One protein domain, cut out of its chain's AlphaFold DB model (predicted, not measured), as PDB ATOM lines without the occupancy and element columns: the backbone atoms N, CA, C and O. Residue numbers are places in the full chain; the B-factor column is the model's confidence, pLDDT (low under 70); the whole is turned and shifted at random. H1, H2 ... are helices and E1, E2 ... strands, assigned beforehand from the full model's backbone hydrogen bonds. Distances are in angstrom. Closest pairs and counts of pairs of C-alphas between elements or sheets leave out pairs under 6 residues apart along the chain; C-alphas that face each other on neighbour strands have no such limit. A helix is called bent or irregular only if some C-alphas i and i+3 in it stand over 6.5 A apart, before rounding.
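This is residues 2 to 94 of the 98 residues of the protein "Methyltranfer_dom domain-containing protein" of Rickettsia conorii (strain ATCC VR-613 / Malish 7) (UniProt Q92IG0). A short helix, H4, sits in the middle between a long helix, H2, and a ribbon of two parallel strands, E1 and E2. At one end of this elongated body H3 turns the chain from H2 into E1; H1 and H5 lie toward the other. The 93 printed residues, mostly helix by class, hold H1 H2 H3 E1 H4 E2 H5 in that order. The whole is only just compact, close to loose: radius of gyration of the C-alphas 14.4 A, spans 46 by 26 by 18 A.

Start at H1, residues 2 to 5; it only just touches H5, residues 83 to 93, with 3 pairs of C-alphas within 8 A, the closest Ile 5 and Ser 85 at 6.1 A. Next, H2, residues 20 to 43, has a kink of 38 degrees near residue 27 and is only just irregular, C-alphas 26 and 29 being 6.8 A apart. Its residues 26 to 34 alone touch H4, residues 63 to 69, at a shallow tilt of 13 degrees, the same way; the closest C-alphas, Tyr 30 and Gly 64, are 5.6 A apart. E1, residues 52 to 57, and E2, residues 74 to 79, are parallel neighbours, with N 54 and O 75 2.9 A apart, within hydrogen-bond range. E1, H4, E2 form a strand-helix-strand unit, parallel neighbour strands joined through a helix, with a right-handed crossover. Every O i to N i+4 pair is within range in H4 and H5, 18 of 20 in H2, and 0 of 2 in H3, residues 45 to 50, where 3 of 3 O i to N i+3 pairs are; H1 is too short for an i+4 pair.

Find C-alpha 20 at (147.369, 147.536, 129.125); H2 runs 33.3 A to C-alpha 43. E1 measures 16.3 A, E2 16.1 A, and H5 14.8 A, ending at C-alpha 93 (137.502, 143.614, 145.552).

The C-alphas farthest apart, Glu 3 and Leu 46, are 45.5 A apart. The printed part has no cut; H1 to H2 is a long link. Low confidence, pLDDT under 70, covers 22 residues, among them 2 to 10.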
ATOM      1  N   LEU A   2     134.481 132.217 135.759       59.47
ATOM      2  CA  LEU A   2     135.344 132.996 134.842       59.47
ATOM      3  C   LEU A   2     134.767 133.124 133.419       59.47
ATOM      4  O   LEU A   2     134.764 134.221 132.874       59.47
ATOM      5  N   GLU A   3     134.222 132.040 132.858       59.78
ATOM      6  CA  GLU A   3     133.549 132.050 131.545       59.78
ATOM      7  C   GLU A   3     132.261 132.889 131.523       59.78
ATOM      8  O   GLU A   3     131.905 133.426 130.485       59.78
ATOM      9  N   GLU A   4     131.583 133.054 132.663       61.16
ATOM     10  CA  GLU A   4     130.315 133.802 132.755       61.16
ATOM     11  C   GLU A   4     130.545 135.310 132.939       61.16
ATOM     12  O   GLU A   4     129.702 136.127 132.585       61.16
ATOM     13  N   ILE A   5     131.707 135.688 133.483       64.88
ATOM     14  CA  ILE A   5     132.156 137.084 133.613       64.88
ATOM     15  C   ILE A   5     132.925 137.516 132.354       64.88
ATOM     16  O   ILE A   5     133.121 138.709 132.102       64.88
ATOM     17  N   TYR A   6     133.377 136.556 131.547       62.78
ATOM     18  CA  TYR A   6     134.069 136.830 130.303       62.78
ATOM     19  C   TYR A   6     133.120 137.501 129.304       62.78
ATOM     20  O   TYR A   6     132.166 136.910 128.816       62.78
ATOM     21  N   ASN A   7     133.403 138.765 129.004       69.00
ATOM     22  CA  ASN A   7     132.646 139.580 128.057       69.00
ATOM     23  C   ASN A   7     133.555 139.981 126.891       69.00
ATOM     24  O   ASN A   7     133.916 141.152 126.780       69.00
ATOM     25  N   ASP A   8     134.059 139.003 126.133       66.75
ATOM     26  CA  ASP A   8     134.985 139.212 125.002       66.75
ATOM     27  C   ASP A   8     136.191 140.115 125.336       66.75
ATOM     28  O   ASP A   8     136.688 140.918 124.543       66.75
ATOM     29  N   GLY A   9     136.665 140.001 126.580       62.38
ATOM     30  CA  GLY A   9     137.770 140.793 127.110       62.38
ATOM     31  C   GLY A   9     137.448 142.264 127.397       62.38
ATOM     32  O   GLY A   9     138.385 143.023 127.628       62.38
ATOM     33  N   GLU A  10     136.192 142.715 127.357       68.06
ATOM     34  CA  GLU A  10     135.811 144.079 127.768       68.06
ATOM     35  C   GLU A  10     135.863 144.271 129.286       68.06
ATOM     36  O   GLU A  10     136.258 145.338 129.754       68.06
ATOM     37  N   ARG A  11     135.516 143.244 130.073       73.31
ATOM     38  CA  ARG A  11     135.633 143.306 131.538       73.31
ATOM     39  C   ARG A  11     137.083 143.100 131.970       73.31
ATOM     40  O   ARG A  11     137.781 142.221 131.467       73.31
ATOM     41  N   LEU A  12     137.514 143.900 132.945       69.75
ATOM     42  CA  LEU A  12     138.764 143.657 133.655       69.75
ATOM     43  C   LEU A  12     138.566 142.483 134.616       69.75
ATOM     44  O   LEU A  12     137.719 142.546 135.503       69.75
ATOM     45  N   ILE A  13     139.350 141.427 134.444       72.94
ATOM     46  CA  ILE A  13     139.356 140.250 135.305       72.94
ATOM     47  C   ILE A  13     140.787 140.051 135.805       72.94
ATOM     48  O   ILE A  13     141.746 140.040 135.024       72.94
ATOM     49  N   LEU A  14     140.938 139.915 137.121       67.94
ATOM     50  CA  LEU A  14     142.235 139.790 137.777       67.94
ATOM     51  C   LEU A  14     142.922 138.501 137.297       67.94
ATOM     52  O   LEU A  14     142.340 137.422 137.351       67.94
ATOM     53  N   GLY A  15     144.148 138.612 136.782       66.50
ATOM     54  CA  GLY A  15     144.893 137.462 136.256       66.50
ATOM     55  C   GLY A  15     144.418 136.926 134.897       66.50
ATOM     56  O   GLY A  15     144.967 135.934 134.426       66.50
ATOM     57  N   ALA A  16     143.443 137.565 134.242       67.56
ATOM     58  CA  ALA A  16     142.996 137.183 132.896       67.56
ATOM     59  C   ALA A  16     143.067 138.338 131.885       67.56
ATOM     60  O   ALA A  16     143.342 138.108 130.708       67.56
ATOM     61  N   THR A  17     142.881 139.589 132.316       68.12
ATOM     62  CA  THR A  17     143.047 140.748 131.431       68.12
ATOM     63  C   THR A  17     144.489 141.256 131.455       68.12
ATOM     64  O   THR A  17     144.928 141.839 132.445       68.12
ATOM     65  N   TYR A  18     145.204 141.084 130.340       64.88
ATOM     66  CA  TYR A  18     146.604 141.514 130.176       64.88
ATOM     67  C   TYR A  18     146.779 142.727 129.247       64.88
ATOM     68  O   TYR A  18     147.879 143.266 129.133       64.88
ATOM     69  N   ASP A  19     145.706 143.188 128.594       75.75
ATOM     70  CA  ASP A  19     145.749 144.356 127.709       75.75
ATOM     71  C   ASP A  19     145.855 145.660 128.518       75.75
ATOM     72  O   ASP A  19     144.911 146.110 129.178       75.75
ATOM     73  N   VAL A  20     147.027 146.290 128.431       64.50
ATOM     74  CA  VAL A  20     147.369 147.536 129.125       64.50
ATOM     75  C   VAL A  20     146.448 148.692 128.728       64.50
ATOM     76  O   VAL A  20     146.082 149.493 129.591       64.50
ATOM     77  N   LEU A  21     146.022 148.784 127.464       68.56
ATOM     78  CA  LEU A  21     145.129 149.853 127.007       68.56
ATOM     79  C   LEU A  21     143.737 149.697 127.619       68.56
ATOM     80  O   LEU A  21     143.143 150.685 128.058       68.56
ATOM     81  N   LYS A  22     143.241 148.459 127.743       67.44
ATOM     82  CA  LYS A  22     141.975 148.190 128.440       67.44
ATOM     83  C   LYS A  22     142.074 148.494 129.928       67.44
ATOM     84  O   LYS A  22     141.154 149.103 130.479       67.44
ATOM     85  N   VAL A  23     143.185 148.141 130.575       68.69
ATOM     86  CA  VAL A  23     143.429 148.498 131.981       68.69
ATOM     87  C   VAL A  23     143.434 150.014 132.162       68.69
ATOM     88  O   VAL A  23     142.787 150.518 133.080       68.69
ATOM     89  N   MET A  24     144.109 150.755 131.278       64.25
ATOM     90  CA  MET A  24     144.126 152.216 131.336       64.25
ATOM     91  C   MET A  24     142.738 152.816 131.113       64.25
ATOM     92  O   MET A  24     142.328 153.654 131.916       64.25
ATOM     93  N   ARG A  25     141.987 152.368 130.097       71.25
ATOM     94  CA  ARG A  25     140.641 152.890 129.807       71.25
ATOM     95  C   ARG A  25     139.737 152.802 131.034       71.25
ATOM     96  O   ARG A  25     139.183 153.813 131.449       71.25
ATOM     97  N   HIS A  26     139.662 151.627 131.654       68.31
ATOM     98  CA  HIS A  26     138.748 151.381 132.770       68.31
ATOM     99  C   HIS A  26     139.221 151.983 134.099       68.31
ATOM    100  O   HIS A  26     138.394 152.279 134.949       68.31
ATOM    101  N   LYS A  27     140.528 152.196 134.302       72.19
ATOM    102  CA  LYS A  27     141.049 152.809 135.540       72.19
ATOM    103  C   LYS A  27     141.172 154.334 135.468       72.19
ATOM    104  O   LYS A  27     141.233 154.986 136.508       72.19
ATOM    105  N   SER A  28     141.255 154.907 134.266       77.88
ATOM    106  CA  SER A  28     141.571 156.329 134.076       77.88
ATOM    107  C   SER A  28     140.503 157.269 134.638       77.88
ATOM    108  O   SER A  28     140.854 158.205 135.351       77.88
ATOM    109  N   SER A  29     139.220 156.992 134.394       85.44
ATOM    110  CA  SER A  29     138.103 157.799 134.902       85.44
ATOM    111  C   SER A  29     138.047 157.780 136.430       85.44
ATOM    112  O   SER A  29     138.102 158.837 137.056       85.44
ATOM    113  N   TYR A  30     138.046 156.591 137.038       91.69
ATOM    114  CA  TYR A  30     138.049 156.423 138.495       91.69
ATOM    115  C   TYR A  30     139.231 157.135 139.157       91.69
ATOM    116  O   TYR A  30     139.058 157.815 140.166       91.69
ATOM    117  N   LYS A  31     140.427 157.068 138.555       91.94
ATOM    118  CA  LYS A  31     141.614 157.770 139.061       91.94
ATOM    119  C   LYS A  31     141.473 159.291 139.000       91.94
ATOM    120  O   LYS A  31     141.972 159.975 139.890       91.94
ATOM    121  N   ILE A  32     140.843 159.827 137.954       94.00
ATOM    122  CA  ILE A  32     140.588 161.268 137.828       94.00
ATOM    123  C   ILE A  32     139.588 161.713 138.896       94.00
ATOM    124  O   ILE A  32     139.890 162.636 139.648       94.00
ATOM    125  N   PHE A  33     138.445 161.032 139.016       94.25
ATOM    126  CA  PHE A  33     137.425 161.387 140.005       94.25
ATOM    127  C   PHE A  33     137.935 161.253 141.438       94.25
ATOM    128  O   PHE A  33     137.728 162.166 142.229       94.25
ATOM    129  N   LYS A  34     138.690 160.190 141.749       95.38
ATOM    130  CA  LYS A  34     139.360 160.036 143.046       95.38
ATOM    131  C   LYS A  34     140.205 161.258 143.395       95.38
ATOM    132  O   LYS A  34     140.024 161.835 144.459       95.38
ATOM    133  N   LYS A  35     141.069 161.696 142.474       96.12
ATOM    134  CA  LYS A  35     141.934 162.864 142.689       96.12
ATOM    135  C   LYS A  35     141.156 164.159 142.900       96.12
ATOM    136  O   LYS A  35     141.594 164.995 143.682       96.12
ATOM    137  N   ILE A  36     140.048 164.344 142.182       95.62
ATOM    138  CA  ILE A  36     139.192 165.525 142.341       95.62
ATOM    139  C   ILE A  36     138.564 165.517 143.737       95.62
ATOM    140  O   ILE A  36     138.712 166.489 144.466       95.62
ATOM    141  N   ILE A  37     137.966 164.395 144.145       94.62
ATOM    142  CA  ILE A  37     137.339 164.255 145.466       94.62
ATOM    143  C   ILE A  37     138.372 164.465 146.584       94.62
ATOM    144  O   ILE A  37     138.116 165.195 147.535       94.62
ATOM    145  N   GLU A  38     139.562 163.871 146.464       95.38
ATOM    146  CA  GLU A  38     140.656 164.069 147.424       95.38
ATOM    147  C   GLU A  38     141.098 165.539 147.501       95.38
ATOM    148  O   GLU A  38     141.327 166.055 148.595       95.38
ATOM    149  N   ALA A  39     141.187 166.237 146.366       96.50
ATOM    150  CA  ALA A  39     141.507 167.661 146.340       96.50
ATOM    151  C   ALA A  39     140.405 168.514 146.990       96.50
ATOM    152  O   ALA A  39     140.716 169.446 147.732       96.50
ATOM    153  N   ASP A  40     139.133 168.181 146.771       94.50
ATOM    154  CA  ASP A  40     138.000 168.871 147.391       94.50
ATOM    155  C   ASP A  40     137.994 168.684 148.915       94.50
ATOM    156  O   ASP A  40     137.807 169.656 149.651       94.50
ATOM    157  N   ILE A  41     138.310 167.478 149.406       94.25
ATOM    158  CA  ILE A  41     138.495 167.204 150.843       94.25
ATOM    159  C   ILE A  41     139.638 168.046 151.417       94.25
ATOM    160  O   ILE A  41     139.494 168.624 152.493       94.25
ATOM    161  N   LEU A  42     140.774 168.128 150.717       94.56
ATOM    162  CA  LEU A  42     141.919 168.929 151.165       94.56
ATOM    163  C   LEU A  42     141.574 170.422 151.243       94.56
ATOM    164  O   LEU A  42     141.991 171.098 152.183       94.56
ATOM    165  N   ASN A  43     140.794 170.925 150.286       95.94
ATOM    166  CA  ASN A  43     140.357 172.320 150.250       95.94
ATOM    167  C   ASN A  43     139.231 172.620 151.254       95.94
ATOM    168  O   ASN A  43     139.100 173.758 151.705       95.94
ATOM    169  N   SER A  44     138.426 171.619 151.617       93.31
ATOM    170  CA  SER A  44     137.326 171.745 152.573       93.31
ATOM    171  C   SER A  44     137.226 170.516 153.490       93.31
ATOM    172  O   SER A  44     136.346 169.666 153.319       93.31
ATOM    173  N   PRO A  45     138.069 170.421 154.537       88.88
ATOM    174  CA  PRO A  45     138.086 169.257 155.431       88.88
ATOM    175  C   PRO A  45     136.758 168.999 156.157       88.88
ATOM    176  O   PRO A  45     136.479 167.876 156.575       88.88
ATOM    177  N   LEU A  46     135.899 170.020 156.275       89.69
ATOM    178  CA  LEU A  46     134.552 169.905 156.844       89.69
ATOM    179  C   LEU A  46     133.646 168.946 156.054       89.69
ATOM    180  O   LEU A  46     132.675 168.445 156.621       89.69
ATOM    181  N   MET A  47     133.967 168.640 154.790       88.06
ATOM    182  CA  MET A  47     133.247 167.637 153.995       88.06
ATOM    183  C   MET A  47     133.284 166.243 154.634       88.06
ATOM    184  O   MET A  47     132.318 165.491 154.518       88.06
ATOM    185  N   LEU A  48     134.340 165.915 155.387       88.25
ATOM    186  CA  LEU A  48     134.437 164.634 156.095       88.25
ATOM    187  C   LEU A  48     133.356 164.477 157.176       88.25
ATOM    188  O   LEU A  48     132.908 163.362 157.439       88.25
ATOM    189  N   ASN A  49     132.867 165.582 157.749       88.25
ATOM    190  CA  ASN A  49     131.784 165.547 158.738       88.25
ATOM    191  C   ASN A  49     130.429 165.187 158.112       88.25
ATOM    192  O   ASN A  49     129.517 164.770 158.823       88.25
ATOM    193  N   GLN A  50     130.284 165.359 156.796       83.38
ATOM    194  CA  GLN A  50     129.030 165.121 156.082       83.38
ATOM    195  C   GLN A  50     128.887 163.682 155.568       83.38
ATOM    196  O   GLN A  50     127.787 163.319 155.162       83.38
ATOM    197  N   LYS A  51     129.949 162.861 155.665       84.12
ATOM    198  CA  LYS A  51     130.098 161.535 155.033       84.12
ATOM    199  C   LYS A  51     129.944 161.601 153.510       84.12
ATOM    200  O   LYS A  51     128.896 161.963 152.981       84.12
ATOM    201  N   ILE A  52     130.984 161.209 152.783       91.81
ATOM    202  CA  ILE A  52     130.972 161.256 151.318       91.81
ATOM    203  C   ILE A  52     130.280 159.994 150.812       91.81
ATOM    204  O   ILE A  52     130.709 158.895 151.138       91.81
ATOM    205  N   LYS A  53     129.216 160.132 150.017       94.12
ATOM    206  CA  LYS A  53     128.478 158.991 149.457       94.12
ATOM    207  C   LYS A  53     128.675 158.907 147.949       94.12
ATOM    208  O   LYS A  53     128.482 159.904 147.256       94.12
ATOM    209  N   ILE A  54     129.017 157.723 147.448       94.69
ATOM    210  CA  ILE A  54     129.182 157.453 146.015       94.69
ATOM    211  C   ILE A  54     128.226 156.337 145.591       94.69
ATOM    212  O   ILE A  54     128.181 155.283 146.218       94.69
ATOM    213  N   LEU A  55     127.500 156.562 144.493       95.56
ATOM    214  CA  LEU A  55     126.752 155.530 143.778       95.56
ATOM    215  C   LEU A  55     127.510 155.172 142.492       95.56
ATOM    216  O   LEU A  55     127.595 155.995 141.581       95.56
ATOM    217  N   ASP A  56     128.059 153.962 142.426       94.44
ATOM    218  CA  ASP A  56     128.828 153.457 141.282       94.44
ATOM    219  C   ASP A  56     127.942 152.550 140.415       94.44
ATOM    220  O   ASP A  56     127.700 151.387 140.745       94.44
ATOM    221  N   ILE A  57     127.390 153.113 139.337       94.81
ATOM    222  CA  ILE A  57     126.454 152.427 138.437       94.81
ATOM    223  C   ILE A  57     127.225 151.750 137.305       94.81
ATOM    224  O   ILE A  57     127.942 152.413 136.558       94.81
ATOM    225  N   GLY A  58     127.011 150.448 137.125       92.00
ATOM    226  CA  GLY A  58     127.784 149.639 136.185       92.00
ATOM    227  C   GLY A  58     129.188 149.360 136.716       92.00
ATOM    228  O   GLY A  58     130.160 149.463 135.967       92.00
ATOM    229  N   CYS A  59     129.296 149.037 138.009       91.31
ATOM    230  CA  CYS A  59     130.576 148.837 138.698       91.31
ATOM    231  C   CYS A  59     131.397 147.655 138.150       91.31
ATOM    232  O   CYS A  59     132.592 147.512 138.439       91.31
ATOM    233  N   GLY A  60     130.774 146.803 137.334       90.56
ATOM    234  CA  GLY A  60     131.398 145.661 136.706       90.56
ATOM    235  C   GLY A  60     131.981 144.707 137.735       90.56
ATOM    236  O   GLY A  60     131.314 144.275 138.665       90.56
ATOM    237  N   THR A  61     133.248 144.359 137.548       89.62
ATOM    238  CA  THR A  61     134.000 143.459 138.433       89.62
ATOM    239  C   THR A  61     134.588 144.165 139.662       89.62
ATOM    240  O   THR A  61     135.417 143.582 140.357       89.62
ATOM    241  N   GLY A  62     134.200 145.418 139.932       89.81
ATOM    242  CA  GLY A  62     134.522 146.137 141.170       89.81
ATOM    243  C   GLY A  62     135.874 146.854 141.202       89.81
ATOM    244  O   GLY A  62     136.196 147.506 142.191       89.81
ATOM    245  N   HIS A  63     136.682 146.803 140.137       87.94
ATOM    246  CA  HIS A  63     138.017 147.426 140.136       87.94
ATOM    247  C   HIS A  63     138.002 148.948 140.339       87.94
ATOM    248  O   HIS A  63     138.886 149.492 141.006       87.94
ATOM    249  N   GLY A  64     137.045 149.636 139.717       89.62
ATOM    250  CA  GLY A  64     136.875 151.079 139.871       89.62
ATOM    251  C   GLY A  64     136.373 151.435 141.267       89.62
ATOM    252  O   GLY A  64     136.973 152.265 141.947       89.62
ATOM    253  N   THR A  65     135.349 150.718 141.729       92.62
ATOM    254  CA  THR A  65     134.781 150.819 143.077       92.62
ATOM    255  C   THR A  65     135.841 150.644 144.159       92.62
ATOM    256  O   THR A  65     135.960 151.476 145.056       92.62
ATOM    257  N   PHE A  66     136.687 149.619 144.029       91.12
ATOM    258  CA  PHE A  66     137.798 149.373 144.942       91.12
ATOM    259  C   PHE A  66     138.768 150.556 144.987       91.12
ATOM    260  O   PHE A  66     139.158 150.998 146.062       91.12
ATOM    261  N   MET A  67     139.100 151.145 143.835       91.06
ATOM    262  CA  MET A  67     139.963 152.327 143.789       91.06
ATOM    263  C   MET A  67     139.363 153.521 144.544       91.06
ATOM    264  O   MET A  67     140.111 154.268 145.182       91.06
ATOM    265  N   LEU A  68     138.043 153.711 144.455       92.94
ATOM    266  CA  LEU A  68     137.326 154.771 145.166       92.94
ATOM    267  C   LEU A  68     137.229 154.502 146.669       92.94
ATOM    268  O   LEU A  68     137.193 155.461 147.429       92.94
ATOM    269  N   SER A  69     137.227 153.237 147.103       92.12
ATOM    270  CA  SER A  69     137.107 152.866 148.525       92.12
ATOM    271  C   SER A  69     138.263 153.358 149.404       92.12
ATOM    272  O   SER A  69     138.093 153.510 150.609       92.12
ATOM    273  N   ASP A  70     139.404 153.685 148.795       91.81
ATOM    274  CA  ASP A  70     140.553 154.299 149.467       91.81
ATOM    275  C   ASP A  70     140.314 155.768 149.875       91.81
ATOM    276  O   ASP A  70     141.122 156.342 150.607       91.81
ATOM    277  N   ILE A  71     139.269 156.422 149.353       92.69
ATOM    278  CA  ILE A  71     138.968 157.824 149.664       92.69
ATOM    279  C   ILE A  71     138.518 157.928 151.124       92.69
ATOM    280  O   ILE A  71     137.618 157.223 151.577       92.69
ATOM    281  N   LEU A  72     139.116 158.854 151.874       90.88
ATOM    282  CA  LEU A  72     138.801 159.030 153.289       90.88
ATOM    283  C   LEU A  72     137.332 159.436 153.498       90.88
ATOM    284  O   LEU A  72     136.858 160.415 152.926       90.88
ATOM    285  N   GLY A  73     136.631 158.713 154.377       89.56
ATOM    286  CA  GLY A  73     135.252 159.030 154.765       89.56
ATOM    287  C   GLY A  73     134.200 158.692 153.705       89.56
ATOM    288  O   GLY A  73     133.074 159.189 153.802       89.56
ATOM    289  N   VAL A  74     134.563 157.878 152.709       93.19
ATOM    290  CA  VAL A  74     133.654 157.441 151.651       93.19
ATOM    291  C   VAL A  74     132.793 156.252 152.087       93.19
ATOM    292  O   VAL A  74     133.257 155.304 152.715       93.19
ATOM    293  N   GLU A  75     131.525 156.295 151.709       92.62
ATOM    294  CA  GLU A  75     130.567 155.197 151.739       92.62
ATOM    295  C   GLU A  75     130.130 154.961 150.292       92.62
ATOM    296  O   GLU A  75     129.686 155.893 149.615       92.62
ATOM    297  N   ILE A  76     130.298 153.739 149.790       93.25
ATOM    298  CA  ILE A  76     130.033 153.421 148.387       93.25
ATOM    299  C   ILE A  76     128.875 152.433 148.316       93.25
ATOM    300  O   ILE A  76     128.793 151.490 149.094       93.25
ATOM    301  N   THR A  77     127.963 152.667 147.381       94.38
ATOM    302  CA  THR A  77     126.979 151.685 146.931       94.38
ATOM    303  C   THR A  77     127.275 151.396 145.470       94.38
ATOM    304  O   THR A  77     127.221 152.303 144.639       94.38
ATOM    305  N   ALA A  78     127.615 150.152 145.155       93.75
ATOM    306  CA  ALA A  78     127.975 149.734 143.807       93.75
ATOM    307  C   ALA A  78     126.897 148.811 143.238       93.75
ATOM    308  O   ALA A  78     126.435 147.902 143.923       93.75
ATOM    309  N   ILE A  79     126.476 149.053 141.996       94.38
ATOM    310  CA  ILE A  79     125.444 148.247 141.336       94.38
ATOM    311  C   ILE A  79     125.862 147.880 139.915       94.38
ATOM    312  O   ILE A  79     126.431 148.690 139.186       94.38
ATOM    313  N   ASP A  80     125.519 146.670 139.490       93.81
ATOM    314  CA  ASP A  80     125.677 146.189 138.121       93.81
ATOM    315  C   ASP A  80     124.494 145.275 137.786       93.81
ATOM    316  O   ASP A  80     123.908 144.644 138.666       93.81
ATOM    317  N   ILE A  81     124.125 145.215 136.509       93.88
ATOM    318  CA  ILE A  81     123.051 144.336 136.039       93.88
ATOM    319  C   ILE A  81     123.487 142.861 136.021       93.88
ATOM    320  O   ILE A  81     122.644 141.971 136.126       93.88
ATOM    321  N   SER A  82     124.791 142.587 135.894       92.31
ATOM    322  CA  SER A  82     125.346 141.234 135.938       92.31
ATOM    323  C   SER A  82     125.576 140.805 137.382       92.31
ATOM    324  O   SER A  82     126.488 141.282 138.063       92.31
ATOM    325  N   LYS A  83     124.783 139.826 137.820       90.88
ATOM    326  CA  LYS A  83     124.924 139.199 139.136       90.88
ATOM    327  C   LYS A  83     126.299 138.549 139.308       90.88
ATOM    328  O   LYS A  83     126.879 138.604 140.385       90.88
ATOM    329  N   GLU A  84     126.836 137.964 138.247       89.81
ATOM    330  CA  GLU A  84     128.140 137.298 138.220       89.81
ATOM    331  C   GLU A  84     129.271 138.300 138.460       89.81
ATOM    332  O   GLU A  84     130.239 137.999 139.157       89.81
ATOM    333  N   SER A  85     129.123 139.515 137.926       89.00
ATOM    334  CA  SER A  85     130.082 140.599 138.125       89.00
ATOM    335  C   SER A  85     130.065 141.119 139.560       89.00
ATOM    336  O   SER A  85     131.137 141.317 140.126       89.00
ATOM    337  N   ILE A  86     128.877 141.241 140.168       90.81
ATOM    338  CA  ILE A  86     128.732 141.572 141.593       90.81
ATOM    339  C   ILE A  86     129.368 140.496 142.476       90.81
ATOM    340  O   ILE A  86     130.221 140.822 143.293       90.81
ATOM    341  N   ILE A  87     129.052 139.214 142.255       89.94
ATOM    342  CA  ILE A  87     129.647 138.103 143.021       89.94
ATOM    343  C   ILE A  87     131.177 138.131 142.919       89.94
ATOM    344  O   ILE A  87     131.885 137.952 143.909       89.94
ATOM    345  N   TYR A  88     131.708 138.371 141.718       88.56
ATOM    346  CA  TYR A  88     133.146 138.498 141.526       88.56
ATOM    347  C   TYR A  88     133.724 139.704 142.273       88.56
ATOM    348  O   TYR A  88     134.769 139.575 142.915       88.56
ATOM    349  N   ALA A  89     133.069 140.864 142.191       88.75
ATOM    350  CA  ALA A  89     133.490 142.078 142.878       88.75
ATOM    351  C   ALA A  89     133.544 141.862 144.398       88.75
ATOM    352  O   ALA A  89     134.568 142.155 145.009       88.75
ATOM    353  N   GLU A  90     132.511 141.264 144.991       87.00
ATOM    354  CA  GLU A  90     132.454 140.936 146.422       87.00
ATOM    355  C   GLU A  90     133.613 140.017 146.848       87.00
ATOM    356  O   GLU A  90     134.265 140.250 147.864       87.00
ATOM    357  N   GLN A  91     133.920 138.994 146.044       85.69
ATOM    358  CA  GLN A  91     134.968 138.017 146.358       85.69
ATOM    359  C   GLN A  91     136.396 138.555 146.192       85.69
ATOM    360  O   GLN A  91     137.305 138.090 146.877       85.69
ATOM    361  N   ASN A  92     136.615 139.489 145.260       81.38
ATOM    362  CA  ASN A  92     137.963 139.873 144.815       81.38
ATOM    363  C   ASN A  92     138.333 141.324 145.130       81.38
ATOM    364  O   ASN A  92     139.513 141.666 145.164       81.38
ATOM    365  N   CYS A  93     137.338 142.183 145.321       73.44
ATOM    366  CA  CYS A  93     137.502 143.614 145.552       73.44
ATOM    367  C   CYS A  93     136.949 144.041 146.918       73.44
ATOM    368  O   CYS A  93     136.836 145.239 147.158       73.44
ATOM    369  N   GLY A  94     136.622 143.083 147.794       58.41
ATOM    370  CA  GLY A  94     136.003 143.287 149.102       58.41
ATOM    371  C   GLY A  94     136.830 144.141 150.067       58.41
ATOM    372  O   GLY A  94     137.433 143.634 151.011       58.41
TER     373      GLY A  94